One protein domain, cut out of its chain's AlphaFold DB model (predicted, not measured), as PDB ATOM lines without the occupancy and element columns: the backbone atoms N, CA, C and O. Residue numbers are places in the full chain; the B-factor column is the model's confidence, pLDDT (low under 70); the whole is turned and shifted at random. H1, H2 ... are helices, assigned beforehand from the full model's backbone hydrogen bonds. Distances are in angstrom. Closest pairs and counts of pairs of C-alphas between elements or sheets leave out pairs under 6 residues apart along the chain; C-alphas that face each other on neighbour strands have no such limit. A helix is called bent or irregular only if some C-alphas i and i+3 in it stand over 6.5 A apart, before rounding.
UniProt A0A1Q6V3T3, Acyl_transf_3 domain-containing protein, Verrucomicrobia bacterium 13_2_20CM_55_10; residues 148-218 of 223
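Overview. This is residues 148 to 218 of the 223 residues of the protein "Acyl_transf_3 domain-containing protein" of Verrucomicrobia bacterium 13_2_20CM_55_10 (UniProt A0A1Q6V3T3). One long helix, H3, makes the length of this model, and a shorter kinked helix, H2, folds back along its first part as a helical hairpin. The short helix H1 stands at a steep tilt to H3 near its middle, with residues 148 to 153 sticking out, and residues 208 to 218 stick out beyond the hairpin as the far end of H3 and the two residues after it. The printed part has 71 residues with three named helices, in the order H1, H2, H3, and no named strand; the class is all helix. The whole is loose, with a radius of gyration of the C-alphas of 15.5 A, and flat, spanning 54 by 29 by 12 A.

Arrangement. H3, residues 182 to 216, is the longest helix. H2, residues 159 to 177, touches it with 15 pairs of C-alphas within 8 A, and the closest C-alphas, those of Leu 162 and Gly 200, are 4.6 A apart. H2 and H3 form a hairpin, running opposite ways at a tilt of 36 degrees, only just steep. H2 has a kink of 59 degrees near residue 166 and is irregular, with C-alphas 164 and 167 7.5 A apart; its line is a rough one. H1, residues 148 to 157, is close to H3 but not clearly touching, and their closest C-alphas, those of Val 155 and Ser 197, are 7.1 A apart. H1 and H3 run the same way at a steep tilt of 57 degrees. H1 and H2 meet only through their link. In H1 every O i to N i+4 pair is within hydrogen-bond range, while in H2 11 of 15 and in H3 30 of 31 are.

Along the chain. H3 runs 49.6 A from C-alpha 182 at (161.896, 253.486, 241.315) to C-alpha 216 at (168.240, 234.597, 286.714). H2 measures 23.6 A from C-alpha 159 to C-alpha 177, the latter at (161.058, 244.074, 243.128). H1 measures 14.3 A from C-alpha 148 at (161.026, 262.904, 265.577) to C-alpha 157.

Size, cuts and confidence. The two C-alphas farthest apart are those of Pro 181 and Arg 218, at 54.3 A. Without the stretches that stand free, residues 148 to 153 and 208 to 218, the body has 54 residues and spans 37 by 20 by 12 A. The links H1 to H2, of 1 residue, and H2 to H3, of 4 residues, are tight. The printed part has no cut. The mean pLDDT of the printed part is 83.6, and residues 217 to 218 are under 70.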
ATOM      1  N   PRO A 148     160.284 263.732 266.528       79.50
ATOM      2  CA  PRO A 148     161.026 262.904 265.577       79.50
ATOM      3  C   PRO A 148     162.273 262.274 266.205       79.50
ATOM      4  O   PRO A 148     162.513 261.084 266.020       79.50
ATOM      5  N   ALA A 149     163.020 263.023 267.024       79.62
ATOM      6  CA  ALA A 149     164.215 262.510 267.693       79.62
ATOM      7  C   ALA A 149     163.930 261.276 268.571       79.62
ATOM      8  O   ALA A 149     164.712 260.328 268.563       79.62
ATOM      9  N   LYS A 150     162.789 261.237 269.277       81.19
ATOM     10  CA  LYS A 150     162.379 260.062 270.069       81.19
ATOM     11  C   LYS A 150     162.092 258.840 269.195       81.19
ATOM     12  O   LYS A 150     162.516 257.740 269.542       81.19
ATOM     13  N   LEU A 151     161.395 259.022 268.073       79.50
ATOM     14  CA  LEU A 151     161.059 257.928 267.159       79.50
ATOM     15  C   LEU A 151     162.314 257.353 266.488       79.50
ATOM     16  O   LEU A 151     162.527 256.144 266.515       79.50
ATOM     17  N   PHE A 152     163.173 258.212 265.937       79.94
ATOM     18  CA  PHE A 152     164.426 257.778 265.314       79.94
ATOM     19  C   PHE A 152     165.414 257.211 266.337       79.94
ATOM     20  O   PHE A 152     166.085 256.223 266.048       79.94
ATOM     21  N   GLY A 153     165.452 257.762 267.553       79.94
ATOM     22  CA  GLY A 153     166.213 257.195 268.665       79.94
ATOM     23  C   GLY A 153     165.750 255.781 269.015       79.94
ATOM     24  O   GLY A 153     166.582 254.898 269.204       79.94
ATOM     25  N   LEU A 154     164.434 255.530 269.015       78.19
ATOM     26  CA  LEU A 154     163.886 254.190 269.210       78.19
ATOM     27  C   LEU A 154     164.365 253.235 268.109       78.19
ATOM     28  O   LEU A 154     164.862 252.163 268.426       78.19
ATOM     29  N   VAL A 155     164.281 253.621 266.833       75.50
ATOM     30  CA  VAL A 155     164.805 252.799 265.724       75.50
ATOM     31  C   VAL A 155     166.307 252.535 265.891       75.50
ATOM     32  O   VAL A 155     166.750 251.405 265.705       75.50
ATOM     33  N   GLY A 156     167.077 253.542 266.311       78.62
ATOM     34  CA  GLY A 156     168.509 253.420 266.588       78.62
ATOM     35  C   GLY A 156     168.832 252.390 267.672       78.62
ATOM     36  O   GLY A 156     169.732 251.576 267.478       78.62
ATOM     37  N   VAL A 157     168.064 252.361 268.767       79.88
ATOM     38  CA  VAL A 157     168.251 251.395 269.868       79.88
ATOM     39  C   VAL A 157     168.135 249.945 269.387       79.88
ATOM     40  O   VAL A 157     168.923 249.114 269.818       79.88
ATOM     41  N   TYR A 158     167.217 249.651 268.461       77.81
ATOM     42  CA  TYR A 158     166.998 248.289 267.940       77.81
ATOM     43  C   TYR A 158     167.611 248.057 266.549       77.81
ATOM     44  O   TYR A 158     167.319 247.064 265.874       77.81
ATOM     45  N   SER A 159     168.463 248.978 266.094       76.44
ATOM     46  CA  SER A 159     169.114 248.897 264.783       76.44
ATOM     47  C   SER A 159     170.010 247.664 264.662       76.44
ATOM     48  O   SER A 159     170.128 247.094 263.579       76.44
ATOM     49  N   TYR A 160     170.584 247.204 265.776       74.19
ATOM     50  CA  TYR A 160     171.406 246.000 265.825       74.19
ATOM     51  C   TYR A 160     170.587 244.725 265.571       74.19
ATOM     52  O   TYR A 160     170.979 243.899 264.746       74.19
ATOM     53  N   GLY A 161     169.413 244.591 266.202       73.62
ATOM     54  CA  GLY A 161     168.483 243.494 265.924       73.62
ATOM     55  C   GLY A 161     168.052 243.460 264.456       73.62
ATOM     56  O   GLY A 161     168.101 242.406 263.824       73.62
ATOM     57  N   LEU A 162     167.726 244.624 263.878       76.00
ATOM     58  CA  LEU A 162     167.437 244.761 262.444       76.00
ATOM     59  C   LEU A 162     168.632 244.321 261.592       76.00
ATOM     60  O   LEU A 162     168.482 243.501 260.686       76.00
ATOM     61  N   TYR A 163     169.827 244.824 261.890       76.00
ATOM     62  CA  TYR A 163     171.049 244.490 261.165       76.00
ATOM     63  C   TYR A 163     171.308 242.975 261.140       76.00
ATOM     64  O   TYR A 163     171.694 242.422 260.107       76.00
ATOM     65  N   LEU A 164     170.994 242.269 262.230       74.12
ATOM     66  CA  LEU A 164     171.184 240.825 262.315       74.12
ATOM     67  C   LEU A 164     170.178 239.985 261.511       74.12
ATOM     68  O   LEU A 164     170.490 238.839 261.186       74.12
ATOM     69  N   ILE A 165     169.005 240.520 261.177       78.75
ATOM     70  CA  ILE A 165     167.933 239.725 260.560       78.75
ATOM     71  C   ILE A 165     167.506 240.222 259.185       78.75
ATOM     72  O   ILE A 165     166.891 239.463 258.445       78.75
ATOM     73  N   HIS A 166     167.786 241.481 258.836       79.00
ATOM     74  CA  HIS A 166     167.212 242.115 257.648       79.00
ATOM     75  C   HIS A 166     167.618 241.410 256.352       79.00
ATOM     76  O   HIS A 166     166.824 241.335 255.418       79.00
ATOM     77  N   GLN A 167     168.841 240.885 256.292       77.56
ATOM     78  CA  GLN A 167     169.458 240.449 255.048       77.56
ATOM     79  C   GLN A 167     168.661 239.387 254.260       77.56
ATOM     80  O   GLN A 167     168.414 239.631 253.078       77.56
ATOM     81  N   PRO A 168     168.226 238.242 254.830       82.25
ATOM     82  CA  PRO A 168     167.432 237.259 254.088       82.25
ATOM     83  C   PRO A 168     166.139 237.851 253.513       82.25
ATOM     84  O   PRO A 168     165.798 237.576 252.363       82.25
ATOM     85  N   TYR A 169     165.451 238.706 254.274       83.50
ATOM     86  CA  TYR A 169     164.207 239.336 253.832       83.50
ATOM     87  C   TYR A 169     164.446 240.371 252.735       83.50
ATOM     88  O   TYR A 169     163.718 240.390 251.745       83.50
ATOM     89  N   VAL A 170     165.483 241.201 252.877       83.50
ATOM     90  CA  VAL A 170     165.834 242.224 251.884       83.50
ATOM     91  C   VAL A 170     166.302 241.582 250.582       83.50
ATOM     92  O   VAL A 170     165.894 242.037 249.521       83.50
ATOM     93  N   ILE A 171     167.078 240.493 250.627       84.19
ATOM     94  CA  ILE A 171     167.451 239.743 249.415       84.19
ATOM     95  C   ILE A 171     166.206 239.133 248.764       84.19
ATOM     96  O   ILE A 171     165.994 239.291 247.562       84.19
ATOM     97  N   TRP A 172     165.362 238.456 249.548       86.88
ATOM     98  CA  TRP A 172     164.144 237.821 249.044       86.88
ATOM     99  C   TRP A 172     163.197 238.829 248.382       86.88
ATOM    100  O   TRP A 172     162.663 238.551 247.303       86.88
ATOM    101  N   LEU A 173     163.011 239.993 249.009       87.44
ATOM    102  CA  LEU A 173     162.164 241.068 248.506       87.44
ATOM    103  C   LEU A 173     162.817 241.746 247.300       87.44
ATOM    104  O   LEU A 173     162.182 241.864 246.258       87.44
ATOM    105  N   GLY A 174     164.095 242.113 247.415       85.31
ATOM    106  CA  GLY A 174     164.885 242.776 246.379       85.31
ATOM    107  C   GLY A 174     164.872 242.016 245.057       85.31
ATOM    108  O   GLY A 174     164.624 242.610 244.014       85.31
ATOM    109  N   LEU A 175     165.023 240.687 245.094       87.25
ATOM    110  CA  LEU A 175     164.946 239.845 243.895       87.25
ATOM    111  C   LEU A 175     163.578 239.895 243.191       87.25
ATOM    112  O   LEU A 175     163.518 239.678 241.985       87.25
ATOM    113  N   ARG A 176     162.492 240.182 243.920       88.94
ATOM    114  CA  ARG A 176     161.116 240.246 243.392       88.94
ATOM    115  C   ARG A 176     160.717 241.636 242.916       88.94
ATOM    116  O   ARG A 176     159.826 241.751 242.084       88.94
ATOM    117  N   ILE A 177     161.368 242.673 243.439       88.88
ATOM    118  CA  ILE A 177     161.058 244.074 243.128       88.88
ATOM    119  C   ILE A 177     162.124 244.735 242.244       88.88
ATOM    120  O   ILE A 177     162.029 245.921 241.958       88.88
ATOM    121  N   ARG A 178     163.142 243.998 241.787       85.75
ATOM    122  CA  ARG A 178     164.253 244.573 241.006       85.75
ATOM    123  C   ARG A 178     163.825 245.223 239.683       85.75
ATOM    124  O   ARG A 178     164.494 246.141 239.234       85.75
ATOM    125  N   GLU A 179     162.735 244.744 239.079       90.38
ATOM    126  CA  GLU A 179     162.238 245.232 237.782       90.38
ATOM    127  C   GLU A 179     161.163 246.324 237.929       90.38
ATOM    128  O   GLU A 179     160.669 246.841 236.928       90.38
ATOM    129  N   VAL A 180     160.741 246.661 239.157       90.56
ATOM    130  CA  VAL A 180     159.718 247.701 239.340       90.56
ATOM    131  C   VAL A 180     160.337 249.093 239.195       90.56
ATOM    132  O   VAL A 180     161.494 249.303 239.567       90.56
ATOM    133  N   PRO A 181     159.584 250.085 238.690       93.00
ATOM    134  CA  PRO A 181     160.078 251.453 238.607       93.00
ATOM    135  C   PRO A 181     160.391 252.024 239.998       93.00
ATOM    136  O   PRO A 181     159.786 251.641 241.002       93.00
ATOM    137  N   ILE A 182     161.310 252.993 240.056       87.88
ATOM    138  CA  ILE A 182     161.896 253.486 241.315       87.88
ATOM    139  C   ILE A 182     160.862 254.003 242.326       87.88
ATOM    140  O   ILE A 182     161.025 253.836 243.529       87.88
ATOM    141  N   TRP A 183     159.757 254.584 241.854       90.19
ATOM    142  CA  TRP A 183     158.685 255.056 242.726       90.19
ATOM    143  C   TRP A 183     157.944 253.891 243.406       90.19
ATOM    144  O   TRP A 183     157.671 253.963 244.601       90.19
ATOM    145  N   MET A 184     157.688 252.787 242.690       89.81
ATOM    146  CA  MET A 184     157.118 251.566 243.274       89.81
ATOM    147  C   MET A 184     158.109 250.907 244.223       89.81
ATOM    148  O   MET A 184     157.714 250.448 245.291       89.81
ATOM    149  N   PHE A 185     159.394 250.899 243.862       87.50
ATOM    150  CA  PHE A 185     160.452 250.411 244.739       87.50
ATOM    151  C   PHE A 185     160.424 251.147 246.083       87.50
ATOM    152  O   PHE A 185     160.368 250.501 247.125       87.50
ATOM    153  N   LEU A 186     160.364 252.484 246.080       87.19
ATOM    154  CA  LEU A 186     160.284 253.281 247.309       87.19
ATOM    155  C   LEU A 186     159.007 252.989 248.113       87.19
ATOM    156  O   LEU A 186     159.085 252.801 249.328       87.19
ATOM    157  N   LEU A 187     157.852 252.888 247.445       90.75
ATOM    158  CA  LEU A 187     156.575 252.560 248.091       90.75
ATOM    159  C   LEU A 187     156.555 251.164 248.722       90.75
ATOM    160  O   LEU A 187     155.832 250.962 249.692       90.75
ATOM    161  N   ILE A 188     157.330 250.210 248.205       89.62
ATOM    162  CA  ILE A 188     157.438 248.857 248.769       89.62
ATOM    163  C   ILE A 188     158.519 248.803 249.857       89.62
ATOM    164  O   ILE A 188     158.305 248.232 250.928       89.62
ATOM    165  N   CYS A 189     159.680 249.409 249.611       85.50
ATOM    166  CA  CYS A 189     160.827 249.351 250.509       85.50
ATOM    167  C   CYS A 189     160.585 250.071 251.831       85.50
ATOM    168  O   CYS A 189     160.980 249.543 252.867       85.50
ATOM    169  N   ILE A 190     159.935 251.239 251.829       86.06
ATOM    170  CA  ILE A 190     159.713 252.005 253.065       86.06
ATOM    171  C   ILE A 190     158.844 251.209 254.062       86.06
ATOM    172  O   ILE A 190     159.300 250.991 255.189       86.06
ATOM    173  N   PRO A 191     157.654 250.689 253.687       88.44
ATOM    174  CA  PRO A 191     156.871 249.824 254.568       88.44
ATOM    175  C   PRO A 191     157.603 248.537 254.946       88.44
ATOM    176  O   PRO A 191     157.556 248.134 256.106       88.44
ATOM    177  N   ALA A 192     158.313 247.901 254.007       87.94
ATOM    178  CA  ALA A 192     159.056 246.679 254.297       87.94
ATOM    179  C   ALA A 192     160.138 246.906 255.365       87.94
ATOM    180  O   ALA A 192     160.241 246.125 256.306       87.94
ATOM    181  N   LEU A 193     160.901 248.001 255.275       83.94
ATOM    182  CA  LEU A 193     161.898 248.372 256.281       83.94
ATOM    183  C   LEU A 193     161.254 248.691 257.635       83.94
ATOM    184  O   LEU A 193     161.799 248.299 258.666       83.94
ATOM    185  N   ALA A 194     160.086 249.339 257.656       84.56
ATOM    186  CA  ALA A 194     159.345 249.588 258.892       84.56
ATOM    187  C   ALA A 194     158.890 248.278 259.561       84.56
ATOM    188  O   ALA A 194     159.095 248.090 260.762       84.56
ATOM    189  N   VAL A 195     158.351 247.335 258.780       88.12
ATOM    190  CA  VAL A 195     157.953 246.002 259.262       88.12
ATOM    191  C   VAL A 195     159.163 245.216 259.765       88.12
ATOM    192  O   VAL A 195     159.110 244.644 260.851       88.12
ATOM    193  N   LEU A 196     160.278 245.226 259.028       85.25
ATOM    194  CA  LEU A 196     161.518 244.566 259.448       85.25
ATOM    195  C   LEU A 196     162.105 245.189 260.717       85.25
ATOM    196  O   LEU A 196     162.631 244.464 261.559       85.25
ATOM    197  N   SER A 197     161.971 246.504 260.890       82.44
ATOM    198  CA  SER A 197     162.361 247.197 262.121       82.44
ATOM    199  C   SER A 197     161.524 246.736 263.307       82.44
ATOM    200  O   SER A 197     162.080 246.337 264.329       82.44
ATOM    201  N   ALA A 198     160.196 246.713 263.164       85.31
ATOM    202  CA  ALA A 198     159.299 246.217 264.205       85.31
ATOM    203  C   ALA A 198     159.566 244.736 264.532       85.31
ATOM    204  O   ALA A 198     159.589 244.346 265.699       85.31
ATOM    205  N   TRP A 199     159.833 243.919 263.514       86.25
ATOM    206  CA  TRP A 199     160.199 242.516 263.682       86.25
ATOM    207  C   TRP A 199     161.520 242.346 264.447       86.25
ATOM    208  O   TRP A 199     161.580 241.577 265.406       86.25
ATOM    209  N   GLY A 200     162.550 243.123 264.099       83.06
ATOM    210  CA  GLY A 200     163.832 243.130 264.809       83.06
ATOM    211  C   GLY A 200     163.702 243.539 266.269       83.06
ATOM    212  O   GLY A 200     164.243 242.864 267.142       83.06
ATOM    213  N   MET A 201     162.895 244.563 266.547       84.50
ATOM    214  CA  MET A 201     162.570 244.991 267.909       84.50
ATOM    215  C   MET A 201     161.944 243.867 268.742       84.50
ATOM    216  O   MET A 201     162.307 243.676 269.904       84.50
ATOM    217  N   LEU A 202     160.984 243.134 268.170       86.25
ATOM    218  CA  LEU A 202     160.307 242.032 268.856       86.25
ATOM    219  C   LEU A 202     161.265 240.876 269.148       86.25
ATOM    220  O   LEU A 202     161.280 240.365 270.269       86.25
ATOM    221  N   LEU A 203     162.092 240.499 268.170       84.12
ATOM    222  CA  LEU A 203     163.083 239.436 268.330       84.12
ATOM    223  C   LEU A 203     164.147 239.784 269.369       84.12
ATOM    224  O   LEU A 203     164.485 238.942 270.202       84.12
ATOM    225  N   GLU A 204     164.646 241.019 269.359       84.19
ATOM    226  CA  GLU A 204     165.638 241.481 270.327       84.19
ATOM    227  C   GLU A 204     165.065 241.477 271.751       84.19
ATOM    228  O   GLU A 204     165.661 240.898 272.661       84.19
ATOM    229  N   LYS A 205     163.854 242.019 271.948       85.50
ATOM    230  CA  LYS A 205     163.162 241.977 273.249       85.50
ATOM    231  C   LYS A 205     162.899 240.550 273.722       85.50
ATOM    232  O   LYS A 205     163.122 240.248 274.898       85.50
ATOM    233  N   GLY A 206     162.432 239.680 272.828       86.38
ATOM    234  CA  GLY A 206     162.168 238.275 273.131       86.38
ATOM    235  C   GLY A 206     163.439 237.544 273.561       86.38
ATOM    236  O   GLY A 206     163.455 236.899 274.610       86.38
ATOM    237  N   SER A 207     164.524 237.729 272.807       85.25
ATOM    238  CA  SER A 207     165.830 237.124 273.086       85.25
ATOM    239  C   SER A 207     166.403 237.611 274.415       85.25
ATOM    240  O   SER A 207     166.773 236.796 275.258       85.25
ATOM    241  N   ASN A 208     166.390 238.924 274.663       85.81
ATOM    242  CA  ASN A 208     166.873 239.502 275.919       85.81
ATOM    243  C   ASN A 208     166.054 239.017 277.123       85.81
ATOM    244  O   ASN A 208     166.614 238.690 278.167       85.81
ATOM    245  N   THR A 209     164.731 238.908 276.978       89.94
ATOM    246  CA  THR A 209     163.858 238.382 278.038       89.94
ATOM    247  C   THR A 209     164.167 236.918 278.338       89.94
ATOM    248  O   THR A 209     164.236 236.531 279.505       89.94
ATOM    249  N   LEU A 210     164.376 236.100 277.303       89.75
ATOM    250  CA  LEU A 210     164.730 234.692 277.452       89.75
ATOM    251  C   LEU A 210     166.086 234.533 278.148       89.75
ATOM    252  O   LEU A 210     166.184 233.796 279.127       89.75
ATOM    253  N   VAL A 211     167.108 235.260 277.692       88.44
ATOM    254  CA  VAL A 211     168.451 235.234 278.289       88.44
ATOM    255  C   VAL A 211     168.397 235.673 279.748       88.44
ATOM    256  O   VAL A 211     168.927 234.973 280.607       88.44
ATOM    257  N   ASN A 212     167.694 236.764 280.060       88.56
ATOM    258  CA  ASN A 212     167.551 237.237 281.436       88.56
ATOM    259  C   ASN A 212     166.868 236.202 282.334       88.56
ATOM    260  O   ASN A 212     167.346 235.972 283.442       88.56
ATOM    261  N   LYS A 213     165.812 235.530 281.850       88.81
ATOM    262  CA  LYS A 213     165.164 234.429 282.580       88.81
ATOM    263  C   LYS A 213     166.126 233.264 282.826       88.81
ATOM    264  O   LYS A 213     166.197 232.750 283.937       88.81
ATOM    265  N   LEU A 214     166.889 232.854 281.814       87.75
ATOM    266  CA  LEU A 214     167.842 231.744 281.930       87.75
ATOM    267  C   LEU A 214     169.012 232.071 282.871       87.75
ATOM    268  O   LEU A 214     169.452 231.211 283.632       87.75
ATOM    269  N   VAL A 215     169.498 233.314 282.855       84.31
ATOM    270  CA  VAL A 215     170.569 233.784 283.745       84.31
ATOM    271  C   VAL A 215     170.058 233.973 285.175       84.31
ATOM    272  O   VAL A 215     170.760 233.604 286.114       84.31
ATOM    273  N   SER A 216     168.833 234.477 285.375       77.88
ATOM    274  CA  SER A 216     168.240 234.597 286.714       77.88
ATOM    275  C   SER A 216     167.986 233.237 287.362       77.88
ATOM    276  O   SER A 216     168.187 233.101 288.561       77.88
ATOM    277  N   LEU A 217     167.619 232.221 286.570       69.31
ATOM    278  CA  LEU A 217     167.482 230.835 287.034       69.31
ATOM    279  C   LEU A 217     168.823 230.201 287.449       69.31
ATOM    280  O   LEU A 217     168.827 229.217 288.180       69.31
ATOM    281  N   ARG A 218     169.959 230.748 286.992       63.66
ATOM    282  CA  ARG A 218     171.310 230.253 287.304       63.66
ATOM    283  C   ARG A 218     171.993 230.950 288.482       63.66
ATOM    284  O   ARG A 218     173.055 230.483 288.880       63.66
TER     285      ARG A 218